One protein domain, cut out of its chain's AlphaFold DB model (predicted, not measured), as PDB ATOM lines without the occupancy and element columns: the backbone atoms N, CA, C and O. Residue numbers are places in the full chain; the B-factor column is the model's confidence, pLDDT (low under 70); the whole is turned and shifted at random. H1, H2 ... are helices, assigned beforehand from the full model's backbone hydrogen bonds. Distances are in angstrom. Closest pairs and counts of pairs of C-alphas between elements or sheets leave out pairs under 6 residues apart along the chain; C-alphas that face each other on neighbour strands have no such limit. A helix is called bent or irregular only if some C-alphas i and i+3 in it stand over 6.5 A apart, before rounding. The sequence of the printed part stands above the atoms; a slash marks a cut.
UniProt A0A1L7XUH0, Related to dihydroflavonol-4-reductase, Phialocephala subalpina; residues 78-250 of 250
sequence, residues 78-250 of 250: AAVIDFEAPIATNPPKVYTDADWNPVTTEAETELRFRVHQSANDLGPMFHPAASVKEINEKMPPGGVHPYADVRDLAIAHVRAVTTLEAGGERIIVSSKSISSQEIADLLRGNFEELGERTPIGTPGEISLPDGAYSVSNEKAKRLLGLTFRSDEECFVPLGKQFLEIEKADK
ATOM      1  N   ALA A  78     125.723 109.899  89.755       83.62
ATOM      2  CA  ALA A  78     125.501 108.469  89.901       83.62
ATOM      3  C   ALA A  78     125.151 108.017  91.331       83.62
ATOM      4  O   ALA A  78     124.551 106.962  91.501       83.62
ATOM      5  N   ALA A  79     125.467 108.820  92.354       87.50
ATOM      6  CA  ALA A  79     125.040 108.583  93.735       87.50
ATOM      7  C   ALA A  79     123.654 109.187  94.056       87.50
ATOM      8  O   ALA A  79     123.189 109.102  95.193       87.50
ATOM      9  N   VAL A  80     123.014 109.848  93.087       90.88
ATOM     10  CA  VAL A  80     121.750 110.591  93.243       90.88
ATOM     11  C   VAL A  80     120.653 110.012  92.350       90.88
ATOM     12  O   VAL A  80     119.520 109.859  92.797       90.88
ATOM     13  N   ILE A  81     120.980 109.735  91.088       88.00
ATOM     14  CA  ILE A  81     120.025 109.332  90.053       88.00
ATOM     15  C   ILE A  81     119.739 107.836  90.165       88.00
ATOM     16  O   ILE A  81     120.654 107.030  90.318       88.00
ATOM     17  N   ASP A  82     118.462 107.481  90.057       88.69
ATOM     18  CA  ASP A  82     118.020 106.102  89.862       88.69
ATOM     19  C   ASP A  82     118.032 105.796  88.362       88.69
ATOM     20  O   ASP A  82     117.143 106.231  87.631       88.69
ATOM     21  N   PHE A  83     119.063 105.092  87.897       82.62
ATOM     22  CA  PHE A  83     119.203 104.738  86.481       82.62
ATOM     23  C   PHE A  83     118.310 103.568  86.047       82.62
ATOM     24  O   PHE A  83     118.224 103.297  84.851       82.62
ATOM     25  N   GLU A  84     117.645 102.884  86.983       82.31
ATOM     26  CA  GLU A  84     116.668 101.835  86.674       82.31
ATOM     27  C   GLU A  84     115.244 102.396  86.554       82.31
ATOM     28  O   GLU A  84     114.365 101.768  85.954       82.31
ATOM     29  N   ALA A  85     115.008 103.604  87.074       85.69
ATOM     30  CA  ALA A  85     113.769 104.324  86.843       85.69
ATOM     31  C   ALA A  85     113.620 104.730  85.361       85.69
ATOM     32  O   ALA A  85     114.607 105.003  84.672       85.69
ATOM     33  N   PRO A  86     112.379 104.832  84.847       85.94
ATOM     34  CA  PRO A  86     112.138 105.370  83.516       85.94
ATOM     35  C   PRO A  86     112.762 106.758  83.347       85.94
ATOM     36  O   PRO A  86     112.558 107.641  84.182       85.94
ATOM     37  N   ILE A  87     113.452 106.973  82.221       83.06
ATOM     38  CA  ILE A  87     114.052 108.274  81.891       83.06
ATOM     39  C   ILE A  87     113.015 109.401  81.897       83.06
ATOM     40  O   ILE A  87     113.344 110.524  82.267       83.06
ATOM     41  N   ALA A  88     111.772 109.095  81.512       89.00
ATOM     42  CA  ALA A  88     110.668 110.034  81.445       89.00
ATOM     43  C   ALA A  88     109.497 109.606  82.332       89.00
ATOM     44  O   ALA A  88     109.053 108.457  82.299       89.00
ATOM     45  N   THR A  89     108.967 110.561  83.092       92.44
ATOM     46  CA  THR A  89     107.813 110.374  83.976       92.44
ATOM     47  C   THR A  89     106.816 111.519  83.812       92.44
ATOM     48  O   THR A  89     107.150 112.594  83.315       92.44
ATOM     49  N   ASN A  90     105.575 111.310  84.254       92.50
ATOM     50  CA  ASN A  90     104.565 112.363  84.311       92.50
ATOM     51  C   ASN A  90     103.943 112.422  85.722       92.50
ATOM     52  O   ASN A  90     103.187 111.512  86.073       92.50
ATOM     53  N   PRO A  91     104.252 113.446  86.540       94.31
ATOM     54  CA  PRO A  91     105.108 114.599  86.230       94.31
ATOM     55  C   PRO A  91     106.601 114.226  86.079       94.31
ATOM     56  O   PRO A  91     107.014 113.184  86.599       94.31
ATOM     57  N   PRO A  92     107.421 115.056  85.399       93.25
ATOM     58  CA  PRO A  92     108.857 114.811  85.248       93.25
ATOM     59  C   PRO A  92     109.569 114.751  86.609       93.25
ATOM     60  O   PRO A  92     109.348 115.610  87.468       93.25
ATOM     61  N   LYS A  93     110.442 113.758  86.820       94.38
ATOM     62  CA  LYS A  93     111.236 113.632  88.053       94.38
ATOM     63  C   LYS A  93     112.308 114.722  88.110       94.38
ATOM     64  O   LYS A  93     113.107 114.886  87.192       94.38
ATOM     65  N   VAL A  94     112.368 115.430  89.235       95.25
ATOM     66  CA  VAL A  94     113.490 116.309  89.584       95.25
ATOM     67  C   VAL A  94     114.266 115.644  90.714       95.25
ATOM     68  O   VAL A  94     113.738 115.477  91.814       95.25
ATOM     69  N   TYR A  95     115.498 115.230  90.439       94.56
ATOM     70  CA  TYR A  95     116.424 114.759  91.465       94.56
ATOM     71  C   TYR A  95     117.055 115.947  92.188       94.56
ATOM     72  O   TYR A  95     117.360 116.982  91.599       94.56
ATOM     73  N   THR A  96     117.266 115.800  93.481       95.94
ATOM     74  CA  THR A  96     117.756 116.828  94.392       95.94
ATOM     75  C   THR A  96     118.896 116.272  95.230       95.94
ATOM     76  O   THR A  96     119.172 115.076  95.242       95.94
ATOM     77  N   ASP A  97     119.551 117.141  95.986       92.31
ATOM     78  CA  ASP A  97     120.578 116.750  96.951       92.31
ATOM     79  C   ASP A  97     120.074 115.853  98.102       92.31
ATOM     80  O   ASP A  97     120.896 115.306  98.844       92.31
ATOM     81  N   ALA A  98     118.757 115.673  98.241       96.19
ATOM     82  CA  ALA A  98     118.149 114.735  99.178       96.19
ATOM     83  C   ALA A  98     117.994 113.319  98.596       96.19
ATOM     84  O   ALA A  98     117.895 112.357  99.357       96.19
ATOM     85  N   ASP A  99     117.994 113.175  97.267       95.62
ATOM     86  CA  ASP A  99     117.826 111.882  96.609       95.62
ATOM     87  C   ASP A  99     119.119 111.052  96.675       95.62
ATOM     88  O   ASP A  99     120.241 111.572  96.635       95.62
ATOM     89  N   TRP A 100     118.958 109.738  96.767       94.50
ATOM     90  CA  TRP A 100     120.037 108.759  96.688       94.50
ATOM     91  C   TRP A 100     119.695 107.748  95.609       94.50
ATOM     92  O   TRP A 100     118.533 107.360  95.480       94.50
ATOM     93  N   ASN A 101     120.713 107.310  94.872       90.12
ATOM     94  CA  ASN A 101     120.560 106.162  93.993       90.12
ATOM     95  C   ASN A 101     120.124 104.954  94.854       90.12
ATOM     96  O   ASN A 101     120.829 104.635  95.816       90.12
ATOM     97  N   PRO A 102     118.970 104.318  94.569       88.12
ATOM     98  CA  PRO A 102     118.426 103.245  95.397       88.12
ATOM     99  C   PRO A 102     119.138 101.902  95.195       88.12
ATOM    100  O   PRO A 102     118.719 100.907  95.789       88.12
ATOM    101  N   VAL A 103     120.180 101.851  94.357       82.62
ATOM    102  CA  VAL A 103     120.950 100.631  94.125       82.62
ATOM    103  C   VAL A 103     121.492 100.072  95.445       82.62
ATOM    104  O   VAL A 103     122.039 100.787  96.285       82.62
ATOM    105  N   THR A 104     121.305  98.769  95.641       76.56
ATOM    106  CA  THR A 104     121.879  98.033  96.768       76.56
ATOM    107  C   THR A 104     123.176  97.360  96.339       76.56
ATOM    108  O   THR A 104     123.346  97.029  95.166       76.56
ATOM    109  N   THR A 105     124.055  97.057  97.297       65.25
ATOM    110  CA  THR A 105     125.328  96.357  97.040       65.25
ATOM    111  C   THR A 105     125.171  95.026  96.298       65.25
ATOM    112  O   THR A 105     126.065  94.590  95.582       65.25
ATOM    113  N   GLU A 106     124.012  94.381  96.440       58.41
ATOM    114  CA  GLU A 106     123.669  93.123  95.770       58.41
ATOM    115  C   GLU A 106     123.205  93.340  94.313       58.41
ATOM    116  O   GLU A 106     123.475  92.505  93.451       58.41
ATOM    117  N   ALA A 107     122.560  94.476  94.013       55.44
ATOM    118  CA  ALA A 107     122.025  94.826  92.691       55.44
ATOM    119  C   ALA A 107     123.049  95.519  91.759       55.44
ATOM    120  O   ALA A 107     122.841  95.605  90.548       55.44
ATOM    121  N   GLU A 108     124.187  95.984  92.285       54.62
ATOM    122  CA  GLU A 108     125.211  96.727  91.526       54.62
ATOM    123  C   GLU A 108     125.894  95.906  90.416       54.62
ATOM    124  O   GLU A 108     126.422  96.477  89.457       54.62
ATOM    125  N   THR A 109     125.860  94.570  90.498       49.25
ATOM    126  CA  THR A 109     126.449  93.696  89.466       49.25
ATOM    127  C   THR A 109     125.701  93.804  88.129       49.25
ATOM    128  O   THR A 109     126.335  93.743  87.073       49.25
ATOM    129  N   GLU A 110     124.378  94.023  88.149       48.31
ATOM    130  CA  GLU A 110     123.557  94.194  86.937       48.31
ATOM    131  C   GLU A 110     123.596  95.632  86.396       48.31
ATOM    132  O   GLU A 110     123.664  95.829  85.178       48.31
ATOM    133  N   LEU A 111     123.677  96.637  87.281       47.00
ATOM    134  CA  LEU A 111     123.747  98.062  86.921       47.00
ATOM    135  C   LEU A 111     124.950  98.381  86.001       47.00
ATOM    136  O   LEU A 111     124.892  99.277  85.154       47.00
ATOM    137  N   ARG A 112     126.032  97.592  86.103       44.44
ATOM    138  CA  ARG A 112     127.266  97.710  85.303       44.44
ATOM    139  C   ARG A 112     127.043  97.599  83.790       44.44
ATOM    140  O   ARG A 112     127.704  98.319  83.044       44.44
ATOM    141  N   PHE A 113     126.126  96.753  83.312       41.50
ATOM    142  CA  PHE A 113     125.855  96.660  81.866       41.50
ATOM    143  C   PHE A 113     125.181  97.926  81.328       41.50
ATOM    144  O   PHE A 113     125.435  98.327  80.192       41.50
ATOM    145  N   ARG A 114     124.366  98.583  82.156       42.66
ATOM    146  CA  ARG A 114     123.547  99.729  81.756       42.66
ATOM    147  C   ARG A 114     124.240 101.068  81.946       42.66
ATOM    148  O   ARG A 114     124.118 101.909  81.070       42.66
ATOM    149  N   VAL A 115     125.048 101.252  82.993       43.09
ATOM    150  CA  VAL A 115     125.911 102.444  83.118       43.09
ATOM    151  C   VAL A 115     127.024 102.422  82.067       43.09
ATOM    152  O   VAL A 115     127.406 103.476  81.580       43.09
ATOM    153  N   HIS A 116     127.510 101.245  81.649       40.12
ATOM    154  CA  HIS A 116     128.409 101.132  80.495       40.12
ATOM    155  C   HIS A 116     127.704 101.484  79.179       40.12
ATOM    156  O   HIS A 116     128.287 102.203  78.378       40.12
ATOM    157  N   GLN A 117     126.453 101.047  78.972       34.62
ATOM    158  CA  GLN A 117     125.636 101.523  77.848       34.62
ATOM    159  C   GLN A 117     125.443 103.037  77.922       34.62
ATOM    160  O   GLN A 117     125.876 103.715  77.011       34.62
ATOM    161  N   SER A 118     124.963 103.578  79.041       34.03
ATOM    162  CA  SER A 118     124.719 105.011  79.219       34.03
ATOM    163  C   SER A 118     125.992 105.858  79.100       34.03
ATOM    164  O   SER A 118     125.962 106.880  78.438       34.03
ATOM    165  N   ALA A 119     127.138 105.447  79.651       35.19
ATOM    166  CA  ALA A 119     128.411 106.155  79.473       35.19
ATOM    167  C   ALA A 119     128.968 106.028  78.042       35.19
ATOM    168  O   ALA A 119     129.582 106.972  77.551       35.19
ATOM    169  N   ASN A 120     128.723 104.909  77.352       33.81
ATOM    170  CA  ASN A 120     128.999 104.779  75.919       33.81
ATOM    171  C   ASN A 120     127.987 105.555  75.055       33.81
ATOM    172  O   ASN A 120     128.363 105.980  73.970       33.81
ATOM    173  N   ASP A 121     126.765 105.785  75.545       33.94
ATOM    174  CA  ASP A 121     125.729 106.639  74.946       33.94
ATOM    175  C   ASP A 121     126.020 108.136  75.201       33.94
ATOM    176  O   ASP A 121     125.534 109.000  74.472       33.94
ATOM    177  N   LEU A 122     126.828 108.447  76.227       34.41
ATOM    178  CA  LEU A 122     127.419 109.767  76.498       34.41
ATOM    179  C   LEU A 122     128.728 109.984  75.712       34.41
ATOM    180  O   LEU A 122     129.104 111.125  75.436       34.41
ATOM    181  N   GLY A 123     129.411 108.900  75.326       29.56
ATOM    182  CA  GLY A 123     130.305 108.873  74.167       29.56
ATOM    183  C   GLY A 123     129.489 109.083  72.883       29.56
ATOM    184  O   GLY A 123     128.316 108.736  72.826       29.56
ATOM    185  N   PRO A 124     130.046 109.730  71.853       29.86
ATOM    186  CA  PRO A 124     129.252 110.469  70.881       29.86
ATOM    187  C   PRO A 124     128.308 109.562  70.079       29.86
ATOM    188  O   PRO A 124     128.754 108.650  69.397       29.86
ATOM    189  N   MET A 125     127.021 109.914  70.055       36.78
ATOM    190  CA  MET A 125     126.119 109.787  68.895       36.78
ATOM    191  C   MET A 125     125.796 108.394  68.314       36.78
ATOM    192  O   MET A 125     124.994 108.339  67.384       36.78
ATOM    193  N   PHE A 126     126.341 107.280  68.803       36.66
ATOM    194  CA  PHE A 126     126.148 105.967  68.172       36.66
ATOM    195  C   PHE A 126     125.503 104.961  69.119       36.66
ATOM    196  O   PHE A 126     126.152 104.050  69.628       36.66
ATOM    197  N   HIS A 127     124.180 105.064  69.269       37.78
ATOM    198  CA  HIS A 127     123.388 103.895  69.638       37.78
ATOM    199  C   HIS A 127     123.750 102.770  68.643       37.78
ATOM    200  O   HIS A 127     123.570 102.965  67.436       37.78
ATOM    201  N   PRO A 128     124.221 101.586  69.077       40.44
ATOM    202  CA  PRO A 128     124.742 100.533  68.189       40.44
ATOM    203  C   PRO A 128     123.694  99.904  67.248       40.44
ATOM    204  O   PRO A 128     123.990  98.944  66.543       40.44
ATOM    205  N   ALA A 129     122.471 100.440  67.227       45.09
ATOM    206  CA  ALA A 129     121.366  99.967  66.398       45.09
ATOM    207  C   ALA A 129     121.003 100.919  65.246       45.09
ATOM    208  O   ALA A 129     120.225 100.510  64.393       45.09
ATOM    209  N   ALA A 130     121.531 102.151  65.213       54.09
ATOM    210  CA  ALA A 130     121.186 103.130  64.183       54.09
ATOM    211  C   ALA A 130     122.355 103.344  63.210       54.09
ATOM    212  O   ALA A 130     123.471 103.689  63.596       54.09
ATOM    213  N   SER A 131     122.094 103.139  61.924       64.75
ATOM    214  CA  SER A 131     123.003 103.489  60.838       64.75
ATOM    215  C   SER A 131     123.164 105.008  60.722       64.75
ATOM    216  O   SER A 131     122.263 105.777  61.048       64.75
ATOM    217  N   VAL A 132     124.289 105.462  60.158       67.69
ATOM    218  CA  VAL A 132     124.529 106.888  59.845       67.69
ATOM    219  C   VAL A 132     123.385 107.495  59.025       67.69
ATOM    220  O   VAL A 132     123.075 108.675  59.168       67.69
ATOM    221  N   LYS A 133     122.737 106.693  58.171       72.69
ATOM    222  CA  LYS A 133     121.574 107.125  57.393       72.69
ATOM    223  C   LYS A 133     120.372 107.414  58.296       72.69
ATOM    224  O   LYS A 133     119.779 108.477  58.172       72.69
ATOM    225  N   GLU A 134     120.050 106.508  59.215       75.50
ATOM    226  CA  GLU A 134     118.928 106.671  60.150       75.50
ATOM    227  C   GLU A 134     119.146 107.861  61.091       75.50
ATOM    228  O   GLU A 134     118.237 108.664  61.265       75.50
ATOM    229  N   ILE A 135     120.363 108.037  61.619       74.06
ATOM    230  CA  ILE A 135     120.698 109.167  62.505       74.06
ATOM    231  C   ILE A 135     120.585 110.508  61.757       74.06
ATOM    232  O   ILE A 135     120.151 111.507  62.328       74.06
ATOM    233  N   ASN A 136     120.947 110.538  60.468       79.94
ATOM    234  CA  ASN A 136     120.794 111.730  59.633       79.94
ATOM    235  C   ASN A 136     119.333 112.079  59.327       79.94
ATOM    236  O   ASN A 136     119.047 113.254  59.131       79.94
ATOM    237  N   GLU A 137     118.436 111.092  59.273       81.38
ATOM    238  CA  GLU A 137     116.997 111.314  59.082       81.38
ATOM    239  C   GLU A 137     116.313 111.730  60.388       81.38
ATOM    240  O   GLU A 137     115.446 112.603  60.376       81.38
ATOM    241  N   LYS A 138     116.692 111.112  61.513       81.75
ATOM    242  CA  LYS A 138     116.189 111.453  62.843       81.75
ATOM    243  C   LYS A 138     117.172 111.025  63.928       81.75
ATOM    244  O   LYS A 138     117.523 109.851  64.038       81.75
ATOM    245  N   MET A 139     117.541 111.967  64.792       81.38
ATOM    246  CA  MET A 139     118.411 111.671  65.927       81.38
ATOM    247  C   MET A 139     117.708 110.711  66.909       81.38
ATOM    248  O   MET A 139     116.548 110.957  67.265       81.38
ATOM    249  N   PRO A 140     118.361 109.619  67.359       71.12
ATOM    250  CA  PRO A 140     117.781 108.741  68.365       71.12
ATOM    251  C   PRO A 140     117.533 109.502  69.674       71.12
ATOM    252  O   PRO A 140     118.247 110.466  69.976       71.12
ATOM    253  N   PRO A 141     116.540 109.067  70.471       67.56
ATOM    254  CA  PRO A 141     116.326 109.647  71.778       67.56
ATOM    255  C   PRO A 141     117.555 109.395  72.649       67.56
ATOM    256  O   PRO A 141     117.948 108.253  72.874       67.56
ATOM    257  N   GLY A 142     118.194 110.476  73.076       67.31
ATOM    258  CA  GLY A 142     119.498 110.436  73.722       67.31
ATOM    259  C   GLY A 142     120.076 111.834  73.889       67.31
ATOM    260  O   GLY A 142     119.568 112.809  73.322       67.31
ATOM    261  N   GLY A 143     121.126 111.925  74.692       69.31
ATOM    262  CA  GLY A 143     121.742 113.183  75.070       69.31
ATOM    263  C   GLY A 143     122.613 113.032  76.307       69.31
ATOM    264  O   GLY A 143     122.824 111.929  76.812       69.31
ATOM    265  N   VAL A 144     123.102 114.159  76.811       69.12
ATOM    266  CA  VAL A 144     123.904 114.216  78.031       69.12
ATOM    267  C   VAL A 144     123.005 114.553  79.218       69.12
ATOM    268  O   VAL A 144     122.397 115.627  79.270       69.12
ATOM    269  N   HIS A 145     122.927 113.620  80.171       75.44
ATOM    270  CA  HIS A 145     121.969 113.637  81.275       75.44
ATOM    271  C   HIS A 145     122.600 113.332  82.635       75.44
ATOM    272  O   HIS A 145     122.937 112.182  82.914       75.44
ATOM    273  N   PRO A 146     122.612 114.305  83.552       82.94
ATOM    274  CA  PRO A 146     122.807 115.739  83.321       82.94
ATOM    275  C   PRO A 146     124.292 116.071  83.044       82.94
ATOM    276  O   PRO A 146     125.150 115.196  83.166       82.94
ATOM    277  N   TYR A 147     124.629 117.331  82.732       86.06
ATOM    278  CA  TYR A 147     126.031 117.742  82.530       86.06
ATOM    279  C   TYR A 147     126.439 119.016  83.279       86.06
ATOM    280  O   TYR A 147     125.618 119.846  83.676       86.06
ATOM    281  N   ALA A 148     127.752 119.174  83.451       86.94
ATOM    282  CA  ALA A 148     128.379 120.379  83.977       86.94
ATOM    283  C   ALA A 148     129.628 120.722  83.169       86.94
ATOM    284  O   ALA A 148     130.408 119.835  82.819       86.94
ATOM    285  N   ASP A 149     129.857 122.011  82.932       91.06
ATOM    286  CA  ASP A 149     131.139 122.473  82.421       91.06
ATOM    287  C   ASP A 149     132.236 122.260  83.475       91.06
ATOM    288  O   ASP A 149     132.073 122.610  84.649       91.06
ATOM    289  N   VAL A 150     133.387 121.727  83.064       89.88
ATOM    290  CA  VAL A 150     134.516 121.455  83.972       89.88
ATOM    291  C   VAL A 150     135.018 122.712  84.690       89.88
ATOM    292  O   VAL A 150     135.513 122.628  85.814       89.88
ATOM    293  N   ARG A 151     134.857 123.895  84.086       92.88
ATOM    294  CA  ARG A 151     135.219 125.183  84.689       92.88
ATOM    295  C   ARG A 151     134.221 125.576  85.776       92.88
ATOM    296  O   ARG A 151     134.642 126.076  86.816       92.88
ATOM    297  N   ASP A 152     132.928 125.319  85.577       93.94
ATOM    298  CA  ASP A 152     131.903 125.532  86.610       93.94
ATOM    299  C   ASP A 152     132.125 124.577  87.785       93.94
ATOM    300  O   ASP A 152     132.072 124.990  88.946       93.94
ATOM    301  N   LEU A 153     132.471 123.321  87.490       93.75
ATOM    302  CA  LEU A 153     132.829 122.328  88.497       93.75
ATOM    303  C   LEU A 153     134.071 122.744  89.296       93.75
ATOM    304  O   LEU A 153     134.059 122.667  90.524       93.75
ATOM    305  N   ALA A 154     135.123 123.234  88.638       92.06
ATOM    306  CA  ALA A 154     136.320 123.728  89.316       92.06
ATOM    307  C   ALA A 154     136.007 124.921  90.238       92.06
ATOM    308  O   ALA A 154     136.441 124.949  91.392       92.06
ATOM    309  N   ILE A 155     135.194 125.874  89.767       95.88
ATOM    310  CA  ILE A 155     134.733 127.008  90.582       95.88
ATOM    311  C   ILE A 155     133.935 126.510  91.789       95.88
ATOM    312  O   ILE A 155     134.146 127.000  92.899       95.88
ATOM    313  N   ALA A 156     133.054 125.524  91.601       96.12
ATOM    314  CA  ALA A 156     132.263 124.947  92.681       96.12
ATOM    315  C   ALA A 156     133.151 124.373  93.793       96.12
ATOM    316  O   ALA A 156     132.940 124.689  94.964       96.12
ATOM    317  N   HIS A 157     134.184 123.605  93.434       96.00
ATOM    318  CA  HIS A 157     135.131 123.035  94.395       96.00
ATOM    319  C   HIS A 157     135.853 124.116  95.199       96.00
ATOM    320  O   HIS A 157     135.893 124.049  96.427       96.00
ATOM    321  N   VAL A 158     136.384 125.138  94.522       95.31
ATOM    322  CA  VAL A 158     137.097 126.240  95.188       95.31
ATOM    323  C   VAL A 158     136.162 127.006  96.122       95.31
ATOM    324  O   VAL A 158     136.518 127.275  97.269       95.31
ATOM    325  N   ARG A 159     134.943 127.322  95.675       97.12
ATOM    326  CA  ARG A 159     133.975 128.061  96.495       97.12
ATOM    327  C   ARG A 159     133.484 127.245  97.688       97.12
ATOM    328  O   ARG A 159     133.340 127.803  98.771       97.12
ATOM    329  N   ALA A 160     133.309 125.933  97.536       96.00
ATOM    330  CA  ALA A 160     132.913 125.053  98.635       96.00
ATOM    331  C   ALA A 160     133.929 125.050  99.794       96.00
ATOM    332  O   ALA A 160     133.537 124.910 100.952       96.00
ATOM    333  N   VAL A 161     135.221 125.275  99.517       95.31
ATOM    334  CA  VAL A 161     136.243 125.435 100.567       95.31
ATOM    335  C   VAL A 161     135.966 126.677 101.424       95.31
ATOM    336  O   VAL A 161     136.084 126.632 102.654       95.31
ATOM    337  N   THR A 162     135.580 127.787 100.792       93.44
ATOM    338  CA  THR A 162     135.452 129.099 101.444       93.44
ATOM    339  C   THR A 162     134.046 129.418 101.963       93.44
ATOM    340  O   THR A 162     133.925 130.235 102.870       93.44
ATOM    341  N   THR A 163     132.988 128.773 101.460       96.31
ATOM    342  CA  THR A 163     131.591 129.014 101.881       96.31
ATOM    343  C   THR A 163     131.247 128.220 103.139       96.31
ATOM    344  O   THR A 163     131.164 126.991 103.087       96.31
ATOM    345  N   LEU A 164     131.064 128.866 104.298       93.75
ATOM    346  CA  LEU A 164     130.805 128.177 105.579       93.75
ATOM    347  C   LEU A 164     129.581 127.259 105.503       93.75
ATOM    348  O   LEU A 164     129.662 126.085 105.858       93.75
ATOM    349  N   GLU A 165     128.510 127.771 104.915       96.06
ATOM    350  CA  GLU A 165     127.208 127.136 104.735       96.06
ATOM    351  C   GLU A 165     127.243 125.926 103.792       96.06
ATOM    352  O   GLU A 165     126.292 125.159 103.759       96.06
ATOM    353  N   ALA A 166     128.333 125.714 103.044       94.69
ATOM    354  CA  ALA A 166     128.526 124.501 102.244       94.69
ATOM    355  C   ALA A 166     128.971 123.288 103.091       94.69
ATOM    356  O   ALA A 166     129.095 122.180 102.573       94.69
ATOM    357  N   GLY A 167     129.265 123.478 104.382       94.62
ATOM    358  CA  GLY A 167     129.671 122.395 105.276       94.62
ATOM    359  C   GLY A 167     128.537 121.398 105.523       94.62
ATOM    360  O   GLY A 167     127.460 121.787 105.953       94.62
ATOM    361  N   GLY A 168     128.797 120.109 105.285       93.62
ATOM    362  CA  GLY A 168     127.805 119.040 105.466       93.62
ATOM    363  C   GLY A 168     126.793 118.911 104.324       93.62
ATOM    364  O   GLY A 168     125.906 118.067 104.393       93.62
ATOM    365  N   GLU A 169     126.932 119.709 103.267       97.00
ATOM    366  CA  GLU A 169     125.984 119.739 102.159       97.00
ATOM    367  C   GLU A 169     126.399 118.815 101.008       97.00
ATOM    368  O   GLU A 169     127.560 118.772 100.599       97.00
ATOM    369  N   ARG A 170     125.417 118.135 100.407       96.06
ATOM    370  CA  ARG A 170     125.533 117.582  99.047       96.06
ATOM    371  C   ARG A 170     125.116 118.667  98.064       96.06
ATOM    372  O   ARG A 170     124.031 119.232  98.208       96.06
ATOM    373  N   ILE A 171     125.969 118.975  97.088       96.00
ATOM    374  CA  ILE A 171     125.736 120.053  96.120       96.00
ATOM    375  C   ILE A 171     125.829 119.480  94.709       96.00
ATOM    376  O   ILE A 171     126.899 119.070  94.267       96.00
ATOM    377  N   ILE A 172     124.703 119.468  93.996       95.50
ATOM    378  CA  ILE A 172     124.650 119.046  92.595       95.50
ATOM    379  C   ILE A 172     125.129 120.201  91.719       95.50
ATOM    380  O   ILE A 172     124.466 121.232  91.611       95.50
ATOM    381  N   VAL A 173     126.282 120.019  91.083       94.69
ATOM    382  CA  VAL A 173     126.839 120.968  90.116       94.69
ATOM    383  C   VAL A 173     126.485 120.467  88.725       94.69
ATOM    384  O   VAL A 173     127.073 119.504  88.250       94.69
ATOM    385  N   SER A 174     125.480 121.081  88.113       90.56
ATOM    386  CA  SER A 174     124.958 120.714  86.796       90.56
ATOM    387  C   SER A 174     124.208 121.899  86.201       90.56
ATOM    388  O   SER A 174     123.472 122.562  86.936       90.56
ATOM    389  N   SER A 175     124.329 122.146  84.894       82.12
ATOM    390  CA  SER A 175     123.534 123.184  84.224       82.12
ATOM    391  C   SER A 175     122.114 122.675  83.947       82.12
ATOM    392  O   SER A 175     121.157 123.169  84.546       82.12
ATOM    393  N   LYS A 176     121.997 121.655  83.091       84.06
ATOM    394  CA  LYS A 176     120.775 120.992  82.630       84.06
ATOM    395  C   LYS A 176     121.125 119.680  81.904       84.06
ATOM    396  O   LYS A 176     122.278 119.252  81.892       84.06
ATOM    397  N   SER A 177     120.115 119.046  81.319       87.19
ATOM    398  CA  SER A 177     120.282 118.012  80.293       87.19
ATOM    399  C   SER A 177     120.333 118.664  78.908       87.19
ATOM    400  O   SER A 177     119.743 119.730  78.718       87.19
ATOM    401  N   ILE A 178     120.994 118.024  77.948       87.06
ATOM    402  CA  ILE A 178     121.022 118.457  76.543       87.06
ATOM    403  C   ILE A 178     120.861 117.248  75.628       87.06
ATOM    404  O   ILE A 178     121.436 116.193  75.885       87.06
ATOM    405  N   SER A 179     120.059 117.382  74.581       88.62
ATOM    406  CA  SER A 179     119.785 116.319  73.621       88.62
ATOM    407  C   SER A 179     120.901 116.153  72.588       88.62
ATOM    408  O   SER A 179     121.648 117.086  72.292       88.62
ATOM    409  N   SER A 180     120.994 114.969  71.986       86.75
ATOM    410  CA  SER A 180     121.903 114.728  70.859       86.75
ATOM    411  C   SER A 180     121.611 115.649  69.667       86.75
ATOM    412  O   SER A 180     122.549 116.065  68.988       86.75
ATOM    413  N   GLN A 181     120.340 116.002  69.424       89.75
ATOM    414  CA  GLN A 181     119.966 116.943  68.361       89.75
ATOM    415  C   GLN A 181     120.477 118.358  68.655       89.75
ATOM    416  O   GLN A 181     121.086 118.974  67.786       89.75
ATOM    417  N   GLU A 182     120.319 118.844  69.889       92.12
ATOM    418  CA  GLU A 182     120.841 120.154  70.305       92.12
ATOM    419  C   GLU A 182     122.371 120.219  70.162       92.12
ATOM    420  O   GLU A 182     122.906 121.212  69.672       92.12
ATOM    421  N   ILE A 183     123.088 119.150  70.533       89.69
ATOM    422  CA  ILE A 183     124.545 119.071  70.341       89.69
ATOM    423  C   ILE A 183     124.898 119.104  68.848       89.69
ATOM    424  O   ILE A 183     125.809 119.834  68.453       89.69
ATOM    425  N   ALA A 184     124.197 118.331  68.014       89.69
ATOM    426  CA  ALA A 184     124.436 118.301  66.574       89.69
ATOM    427  C   ALA A 184     124.205 119.678  65.934       89.69
ATOM    428  O   ALA A 184     125.057 120.151  65.180       89.69
ATOM    429  N   ASP A 185     123.116 120.355  66.295       92.75
ATOM    430  CA  ASP A 185     122.791 121.695  65.813       92.75
ATOM    431  C   ASP A 185     123.860 122.718  66.225       92.75
ATOM    432  O   ASP A 185     124.326 123.493  65.385       92.75
ATOM    433  N   LEU A 186     124.317 122.679  67.485       93.19
ATOM    434  CA  LEU A 186     125.391 123.547  67.984       93.19
ATOM    435  C   LEU A 186     126.694 123.346  67.209       93.19
ATOM    436  O   LEU A 186     127.322 124.321  66.790       93.19
ATOM    437  N   LEU A 187     127.105 122.094  67.009       91.31
ATOM    438  CA  LEU A 187     128.343 121.775  66.304       91.31
ATOM    439  C   LEU A 187     128.262 122.166  64.823       91.31
ATOM    440  O   LEU A 187     129.176 122.810  64.313       91.31
ATOM    441  N   ARG A 188     127.159 121.845  64.139       91.06
ATOM    442  CA  ARG A 188     126.965 122.197  62.722       91.06
ATOM    443  C   ARG A 188     126.872 123.704  62.503       91.06
ATOM    444  O   ARG A 188     127.413 124.203  61.523       91.06
ATOM    445  N   GLY A 189     126.209 124.422  63.409       93.75
ATOM    446  CA  GLY A 189     126.071 125.876  63.336       93.75
ATOM    447  C   GLY A 189     127.384 126.634  63.553       93.75
ATOM    448  O   GLY A 189     127.517 127.755  63.072       93.75
ATOM    449  N   ASN A 190     128.358 126.025  64.240       95.44
ATOM    450  CA  ASN A 190     129.629 126.667  64.589       95.44
ATOM    451  C   ASN A 190     130.837 126.167  63.780       95.44
ATOM    452  O   ASN A 190     131.854 126.861  63.723       95.44
ATOM    453  N   PHE A 191     130.757 124.987  63.157       93.44
ATOM    454  CA  PHE A 191     131.888 124.359  62.472       93.44
ATOM    455  C   PHE A 191     131.506 123.829  61.087       93.44
ATOM    456  O   PHE A 191     131.122 122.670  60.930       93.44
ATOM    457  N   GLU A 192     131.708 124.644  60.049       90.62
ATOM    458  CA  GLU A 192     131.493 124.221  58.653       90.62
ATOM    459  C   GLU A 192     132.329 122.983  58.281       90.62
ATOM    460  O   GLU A 192     131.867 122.112  57.545       90.62
ATOM    461  N   GLU A 193     133.539 122.864  58.839       88.62
ATOM    462  CA  GLU A 193     134.455 121.746  58.576       88.62
ATOM    463  C   GLU A 193     133.971 120.391  59.113       88.62
ATOM    464  O   GLU A 193     134.466 119.346  58.683       88.62
ATOM    465  N   LEU A 194     132.989 120.388  60.021       83.62
ATOM    466  CA  LEU A 194     132.342 119.153  60.446       83.62
ATOM    467  C   LEU A 194     131.415 118.599  59.361       83.62
ATOM    468  O   LEU A 194     131.264 117.384  59.297       83.62
ATOM    469  N   GLY A 195     130.874 119.430  58.462       80.75
ATOM    470  CA  GLY A 195     130.189 118.998  57.238       80.75
ATOM    471  C   GLY A 195     129.265 117.787  57.425       80.75
ATOM    472  O   GLY A 195     128.358 117.803  58.249       80.75
ATOM    473  N   GLU A 196     129.499 116.718  56.664       80.94
ATOM    474  CA  GLU A 196     128.737 115.454  56.737       80.94
ATOM    475  C   GLU A 196     129.145 114.538  57.909       80.94
ATOM    476  O   GLU A 196     128.522 113.503  58.135       80.94
ATOM    477  N   ARG A 197     130.190 114.896  58.665       81.50
ATOM    478  CA  ARG A 197     130.716 114.105  59.790       81.50
ATOM    479  C   ARG A 197     129.852 114.224  61.043       81.50
ATOM    480  O   ARG A 197     129.913 113.351  61.905       81.50
ATOM    481  N   THR A 198     129.069 115.294  61.147       82.94
ATOM    482  CA  THR A 198     128.080 115.485  62.210       82.94
ATOM    483  C   THR A 198     126.687 115.249  61.636       82.94
ATOM    484  O   THR A 198     126.341 115.909  60.650       82.94
ATOM    485  N   PRO A 199     125.874 114.354  62.221       85.75
ATOM    486  CA  PRO A 199     124.544 114.075  61.702       85.75
ATOM    487  C   PRO A 199     123.654 115.321  61.662       85.75
ATOM    488  O   PRO A 199     123.793 116.208  62.501       85.75
ATOM    489  N   ILE A 200     122.745 115.391  60.688       89.25
ATOM    490  CA  ILE A 200     121.777 116.496  60.565       89.25
ATOM    491  C   ILE A 200     120.588 116.279  61.509       89.25
ATOM    492  O   ILE A 200     120.250 117.177  62.277       89.25
ATOM    493  N   GLY A 201     119.964 115.098  61.459       89.31
ATOM    494  CA  GLY A 201     118.746 114.804  62.214       89.31
ATOM    495  C   GLY A 201     117.598 115.748  61.836       89.31
ATOM    496  O   GLY A 201     117.414 116.067  60.659       89.31
ATOM    497  N   THR A 202     116.859 116.232  62.837       91.94
ATOM    498  CA  THR A 202     115.794 117.233  62.671       91.94
ATOM    499  C   THR A 202     116.177 118.540  63.383       91.94
ATOM    500  O   THR A 202     115.902 118.685  64.576       91.94
ATOM    501  N   PRO A 203     116.810 119.507  62.690       93.19
ATOM    502  CA  PRO A 203     117.269 120.740  63.322       93.19
ATOM    503  C   PRO A 203     116.161 121.494  64.064       93.19
ATOM    504  O   PRO A 203     115.071 121.706  63.526       93.19
ATOM    505  N   GLY A 204     116.457 121.929  65.288       91.56
ATOM    506  CA  GLY A 204     115.531 122.631  66.175       91.56
ATOM    507  C   GLY A 204     114.614 121.730  67.011       91.56
ATOM    508  O   GLY A 204     113.870 122.254  67.840       91.56
ATOM    509  N   GLU A 205     114.649 120.404  66.833       90.56
ATOM    510  CA  GLU A 205     113.978 119.472  67.745       90.56
ATOM    511  C   GLU A 205     114.816 119.201  69.003       90.56
ATOM    512  O   GLU A 205     116.043 119.271  68.999       90.56
ATOM    513  N   ILE A 206     114.139 118.831  70.092       87.06
ATOM    514  CA  ILE A 206     114.775 118.283  71.292       87.06
ATOM    515  C   ILE A 206     114.574 116.774  71.232       87.06
ATOM    516  O   ILE A 206     113.448 116.294  71.339       87.06
ATOM    517  N   SER A 207     115.656 116.012  71.069       83.12
ATOM    518  CA  SER A 207     115.561 114.547  70.975       83.12
ATOM    519  C   SER A 207     115.374 113.859  72.334       83.12
ATOM    520  O   SER A 207     115.368 112.636  72.406       83.12
ATOM    521  N   LEU A 208     115.209 114.606  73.430       83.75
ATOM    522  CA  LEU A 208     114.874 114.024  74.732       83.75
ATOM    523  C   LEU A 208     113.394 113.658  74.799       83.75
ATOM    524  O   LEU A 208     112.564 114.391  74.266       83.75
ATOM    525  N   PRO A 209     113.038 112.559  75.482       85.19
ATOM    526  CA  PRO A 209     111.639 112.222  75.677       85.19
ATOM    527  C   PRO A 209     110.933 113.283  76.530       85.19
ATOM    528  O   PRO A 209     111.478 113.766  77.526       85.19
ATOM    529  N   ASP A 210     109.686 113.592  76.176       88.56
ATOM    530  CA  ASP A 210     108.816 114.425  77.003       88.56
ATOM    531  C   ASP A 210     108.710 113.835  78.411       88.56
ATOM    532  O   ASP A 210     108.394 112.659  78.593       88.56
ATOM    533  N   GLY A 211     108.973 114.660  79.421       89.56
ATOM    534  CA  GLY A 211     108.992 114.217  80.813       89.56
ATOM    535  C   GLY A 211     110.325 113.657  81.299       89.56
ATOM    536  O   GLY A 211     110.363 113.139  82.417       89.56
ATOM    537  N   ALA A 212     111.397 113.775  80.505       88.62
ATOM    538  CA  ALA A 212     112.750 113.419  80.919       88.62
ATOM    539  C   ALA A 212     113.106 114.014  82.292       88.62
ATOM    540  O   ALA A 212     112.807 115.180  82.576       88.62
ATOM    541  N   TYR A 213     113.756 113.219  83.142       90.12
ATOM    542  CA  TYR A 213     114.177 113.693  84.450       90.12
ATOM    543  C   TYR A 213     115.208 114.827  84.344       90.12
ATOM    544  O   TYR A 213     115.936 114.989  83.361       90.12
ATOM    545  N   SER A 214     115.305 115.607  85.416       91.12
ATOM    546  CA  SER A 214     116.312 116.654  85.579       91.12
ATOM    547  C   SER A 214     116.923 116.607  86.974       91.12
ATOM    548  O   SER A 214     116.485 115.846  87.840       91.12
ATOM    549  N   VAL A 215     117.944 117.431  87.200       91.00
ATOM    550  CA  VAL A 215     118.537 117.626  88.522       91.00
ATOM    551  C   VAL A 215     118.380 119.076  88.968       91.00
ATOM    552  O   VAL A 215     118.530 120.007  88.179       91.00
ATOM    553  N   SER A 216     118.095 119.275  90.250       94.50
ATOM    554  CA  SER A 216     118.044 120.592  90.866       94.50
ATOM    555  C   SER A 216     119.453 121.085  91.175       94.50
ATOM    556  O   SER A 216     120.198 120.457  91.928       94.50
ATOM    557  N   ASN A 217     119.796 122.248  90.632       93.56
ATOM    558  CA  ASN A 217     121.049 122.956  90.898       93.56
ATOM    559  C   ASN A 217     120.857 124.178  91.813       93.56
ATOM    560  O   ASN A 217     121.767 124.995  91.977       93.56
ATOM    561  N   GLU A 218     119.689 124.304  92.447       95.81
ATOM    562  CA  GLU A 218     119.330 125.469  93.261       95.81
ATOM    563  C   GLU A 218     120.279 125.670  94.444       95.81
ATOM    564  O   GLU A 218     120.671 126.797  94.750       95.81
ATOM    565  N   LYS A 219     120.739 124.584  95.077       95.19
ATOM    566  CA  LYS A 219     121.725 124.682  96.159       95.19
ATOM    567  C   LYS A 219     123.082 125.180  95.656       95.19
ATOM    568  O   LYS A 219     123.735 125.962  96.341       95.19
ATOM    569  N   ALA A 220     123.485 124.782  94.452       95.94
ATOM    570  CA  ALA A 220     124.741 125.208  93.847       95.94
ATOM    571  C   ALA A 220     124.718 126.711  93.515       95.94
ATOM    572  O   ALA A 220     125.666 127.432  93.824       95.94
ATOM    573  N   LYS A 221     123.594 127.213  92.992       97.19
ATOM    574  CA  LYS A 221     123.367 128.654  92.802       97.19
ATOM    575  C   LYS A 221     123.347 129.401  94.136       97.19
ATOM    576  O   LYS A 221     124.055 130.388  94.294       97.19
ATOM    577  N   ARG A 222     122.572 128.919  95.113       97.56
ATOM    578  CA  ARG A 222     122.352 129.599  96.399       97.56
ATOM    579  C   ARG A 222     123.594 129.635  97.288       97.56
ATOM    580  O   ARG A 222     123.928 130.695  97.801       97.56
ATOM    581  N   LEU A 223     124.242 128.491  97.512       96.88
ATOM    582  CA  LEU A 223     125.372 128.389  98.445       96.88
ATOM    583  C   LEU A 223     126.691 128.789  97.788       96.88
ATOM    584  O   LEU A 223     127.521 129.450  98.406       96.88
ATOM    585  N   LEU A 224     126.903 128.387  96.535       96.62
ATOM    586  CA  LEU A 224     128.176 128.609  95.851       96.62
ATOM    587  C   LEU A 224     128.125 129.789  94.878       96.62
ATOM    588  O   LEU A 224     129.126 130.059  94.221       96.62
ATOM    589  N   GLY A 225     126.994 130.491  94.744       96.88
ATOM    590  CA  GLY A 225     126.854 131.626  93.826       96.88
ATOM    591  C   GLY A 225     127.116 131.256  92.364       96.88
ATOM    592  O   GLY A 225     127.619 132.090  91.607       96.88
ATOM    593  N   LEU A 226     126.934 129.985  91.987       95.44
ATOM    594  CA  LEU A 226     127.265 129.523  90.642       95.44
ATOM    595  C   LEU A 226     126.295 130.100  89.616       95.44
ATOM    596  O   LEU A 226     125.082 130.112  89.810       95.44
ATOM    597  N   THR A 227     126.866 130.543  88.504       94.81
ATOM    598  CA  THR A 227     126.164 130.764  87.243       94.81
ATOM    599  C   THR A 227     126.736 129.751  86.274       94.81
ATOM    600  O   THR A 227     127.957 129.645  86.172       94.81
ATOM    601  N   PHE A 228     125.866 128.977  85.639       92.94
ATOM    602  CA  PHE A 228     126.290 127.928  84.725       92.94
ATOM    603  C   PHE A 228     126.471 128.491  83.325       92.94
ATOM    604  O   PHE A 228     125.669 129.319  82.884       92.94
ATOM    605  N   ARG A 229     127.514 128.020  82.649       94.00
ATOM    606  CA  ARG A 229     127.763 128.317  81.240       94.00
ATOM    607  C   ARG A 229     126.634 127.796  80.357       94.00
ATOM    608  O   ARG A 229     126.019 126.770  80.661       94.00
ATOM    609  N   SER A 230     126.368 128.510  79.268       94.81
ATOM    610  CA  SER A 230     125.413 128.076  78.248       94.81
ATOM    611  C   SER A 230     125.920 126.842  77.500       94.81
ATOM    612  O   SER A 230     127.109 126.519  77.526       94.81
ATOM    613  N   ASP A 231     125.028 126.155  76.792       92.25
ATOM    614  CA  ASP A 231     125.384 125.005  75.954       92.25
ATOM    615  C   ASP A 231     126.444 125.388  74.917       92.25
ATOM    616  O   ASP A 231     127.414 124.665  74.723       92.25
ATOM    617  N   GLU A 232     126.310 126.564  74.307       94.06
ATOM    618  CA  GLU A 232     127.279 127.082  73.344       94.06
ATOM    619  C   GLU A 232     128.655 127.293  73.995       94.06
ATOM    620  O   GLU A 232     129.669 126.825  73.478       94.06
ATOM    621  N   GLU A 233     128.694 127.900  75.187       94.38
ATOM    622  CA  GLU A 233     129.929 128.097  75.952       94.38
ATOM    623  C   GLU A 233     130.591 126.777  76.381       94.38
ATOM    624  O   GLU A 233     131.805 126.767  76.611       94.38
ATOM    625  N   CYS A 234     129.826 125.686  76.491       90.56
ATOM    626  CA  CYS A 234     130.316 124.352  76.849       90.56
ATOM    627  C   CYS A 234     130.784 123.556  75.620       90.56
ATOM    628  O   CYS A 234     131.921 123.086  75.567       90.56
ATOM    629  N   PHE A 235     129.910 123.394  74.625       89.88
ATOM    630  CA  PHE A 235     130.084 122.440  73.529       89.88
ATOM    631  C   PHE A 235     130.868 123.007  72.344       89.88
ATOM    632  O   PHE A 235     131.572 122.248  71.679       89.88
ATOM    633  N   VAL A 236     130.828 124.322  72.092       91.88
ATOM    634  CA  VAL A 236     131.609 124.913  70.993       91.88
ATOM    635  C   VAL A 236     133.113 124.830  71.286       91.88
ATOM    636  O   VAL A 236     133.842 124.284  70.457       91.88
ATOM    637  N   PRO A 237     133.633 125.251  72.458       92.00
ATOM    638  CA  PRO A 237     135.056 125.076  72.758       92.00
ATOM    639  C   PRO A 237     135.503 123.611  72.740       92.00
ATOM    640  O   PRO A 237     136.606 123.325  72.280       92.00
ATOM    641  N   LEU A 238     134.642 122.687  73.186       87.88
ATOM    642  CA  LEU A 238     134.898 121.248  73.117       87.88
ATOM    643  C   LEU A 238     135.035 120.763  71.665       87.88
ATOM    644  O   LEU A 238     136.019 120.109  71.327       87.88
ATOM    645  N   GLY A 239     134.089 121.124  70.791       88.69
ATOM    646  CA  GLY A 239     134.143 120.787  69.366       88.69
ATOM    647  C   GLY A 239     135.403 121.331  68.691       88.69
ATOM    648  O   GLY A 239     136.093 120.601  67.978       88.69
ATOM    649  N   LYS A 240     135.769 122.580  69.001       91.56
ATOM    650  CA  LYS A 240     137.012 123.196  68.526       91.56
ATOM    651  C   LYS A 240     138.249 122.417  68.983       91.56
ATOM    652  O   LYS A 240     139.127 122.156  68.167       91.56
ATOM    653  N   GLN A 241     138.308 122.021  70.255       88.19
ATOM    654  CA  GLN A 241     139.430 121.253  70.796       88.19
ATOM    655  C   GLN A 241     139.585 119.898  70.092       88.19
ATOM    656  O   GLN A 241     140.703 119.510  69.760       88.19
ATOM    657  N   PHE A 242     138.487 119.187  69.814       86.62
ATOM    658  CA  PHE A 242     138.551 117.927  69.067       86.62
ATOM    659  C   PHE A 242     139.064 118.114  67.639       86.62
ATOM    660  O   PHE A 242     139.893 117.330  67.181       86.62
ATOM    661  N   LEU A 243     138.625 119.171  66.957       87.62
ATOM    662  CA  LEU A 243     139.114 119.516  65.621       87.62
ATOM    663  C   LEU A 243     140.608 119.871  65.625       87.62
ATOM    664  O   LEU A 243     141.330 119.503  64.701       87.62
ATOM    665  N   GLU A 244     141.089 120.566  66.658       91.06
ATOM    666  CA  GLU A 244     142.511 120.884  66.834       91.06
ATOM    667  C   GLU A 244     143.361 119.627  67.079       91.06
ATOM    668  O   GLU A 244     144.414 119.486  66.458       91.06
ATOM    669  N   ILE A 245     142.891 118.700  67.921       88.12
ATOM    670  CA  ILE A 245     143.565 117.414  68.174       88.12
ATOM    671  C   ILE A 245     143.635 116.585  66.887       88.12
ATOM    672  O   ILE A 245     144.710 116.134  66.507       88.12
ATOM    673  N   GLU A 246     142.524 116.452  66.156       85.75
ATOM    674  CA  GLU A 246     142.493 115.698  64.897       85.75
ATOM    675  C   GLU A 246     143.457 116.276  63.848       85.75
ATOM    676  O   GLU A 246     144.066 115.537  63.076       85.75
ATOM    677  N   LYS A 247     143.595 117.605  63.799       89.31
ATOM    678  CA  LYS A 247     144.553 118.275  62.909       89.31
ATOM    679  C   LYS A 247     146.002 118.029  63.327       89.31
ATOM    680  O   LYS A 247     146.858 118.017  62.453       89.31
ATOM    681  N   ALA A 248     146.273 117.867  64.620       89.50
ATOM    682  CA  ALA A 248     147.610 117.597  65.143       89.50
ATOM    683  C   ALA A 248     148.043 116.128  64.971       89.50
ATOM    684  O   ALA A 248     149.240 115.864  64.889       89.50
ATOM    685  N   ASP A 249     147.085 115.198  64.893       81.81
ATOM    686  CA  ASP A 249     147.326 113.760  64.691       81.81
ATOM    687  C   ASP A 249     147.516 113.358  63.208       81.81
ATOM    688  O   ASP A 249     147.811 112.194  62.919       81.81
ATOM    689  N   LYS A 250     147.338 114.293  62.264       64.75
ATOM    690  CA  LYS A 250     147.547 114.106  60.814       64.75
ATOM    691  C   LYS A 250     148.899 114.647  60.361       64.75
ATOM    692  O   LYS A 250     149.507 113.990  59.485       64.75
TER     693      LYS A 250
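This is residues 78 to 250 of the 250 residues of the protein "Related to dihydroflavonol-4-reductase" of Phialocephala subalpina (UniProt A0A1L7XUH0). Scattered helices are joined by long loops in two small groups: H3 and H6 pack together toward one end of the longest axis, H4 and H7 toward the other, with short H5 turning back after H4. The unnamed residues 163 to 179 run from the first group to the second, while H1 and H2 stay away from the other helices; residues 104 to 110 and 244 to 250 stick out. The printed part has 173 residues with seven named helices, H1 to H7 in order, and no named strand. It is all helix in class, though under half of its residues are in named elements, and compact, with a radius of gyration of the C-alphas of 17.8 A and spans of 49 by 36 by 32 A.

Residues 94 to 95 pair parallel with residues 214 to 215. H1, residues 108 to 122, and H2, residues 132 to 137, touch no helix. H3, residues 150 to 162, touches H6, residues 218 to 224, with residues 156 to 160 alone, closest at the C-alphas of Arg 159 and Leu 224, 5.9 A, at a steep tilt of 59 degrees. H4, residues 180 to 190, and H5, residues 192 to 197, only just touch, only at the corner, with 3 pairs of C-alphas within 8 A, the closest Arg 188 and Leu 194, 6.6 A. H7, residues 231 to 248, touches H4 with residues 232 to 239 alone, closest at the C-alphas of Val 236 and Leu 187, 6.5 A. Every O i to N i+4 pair is within hydrogen-bond range in H2, H4 and H6; the others have 8 of 11 in H1, 8 of 9 in H3, 12 of 14 in H7 and 0 of 2 in H5, where 2 of 3 O i to N i+3 pairs are.

H1 begins at C-alpha 108, (125.211, 96.727, 91.526), and is 20.0 A long; H3 is 19.1 A, H4 15.5 A. H5 is irregular, C-alphas 193 and 196 being 8.7 A apart. H7, 25.8 A, ends at C-alpha 248, (147.610, 117.597, 65.143).

The C-alphas farthest apart, Lys 133 and Leu 164, are 53.4 A apart. The printed part has no cut. The links H2 to H3, H3 to H4 and H5 to H6 are long. Mean pLDDT of the printed part is 81.8; residues 105 to 132, 141 to 144 and 250 are under 70.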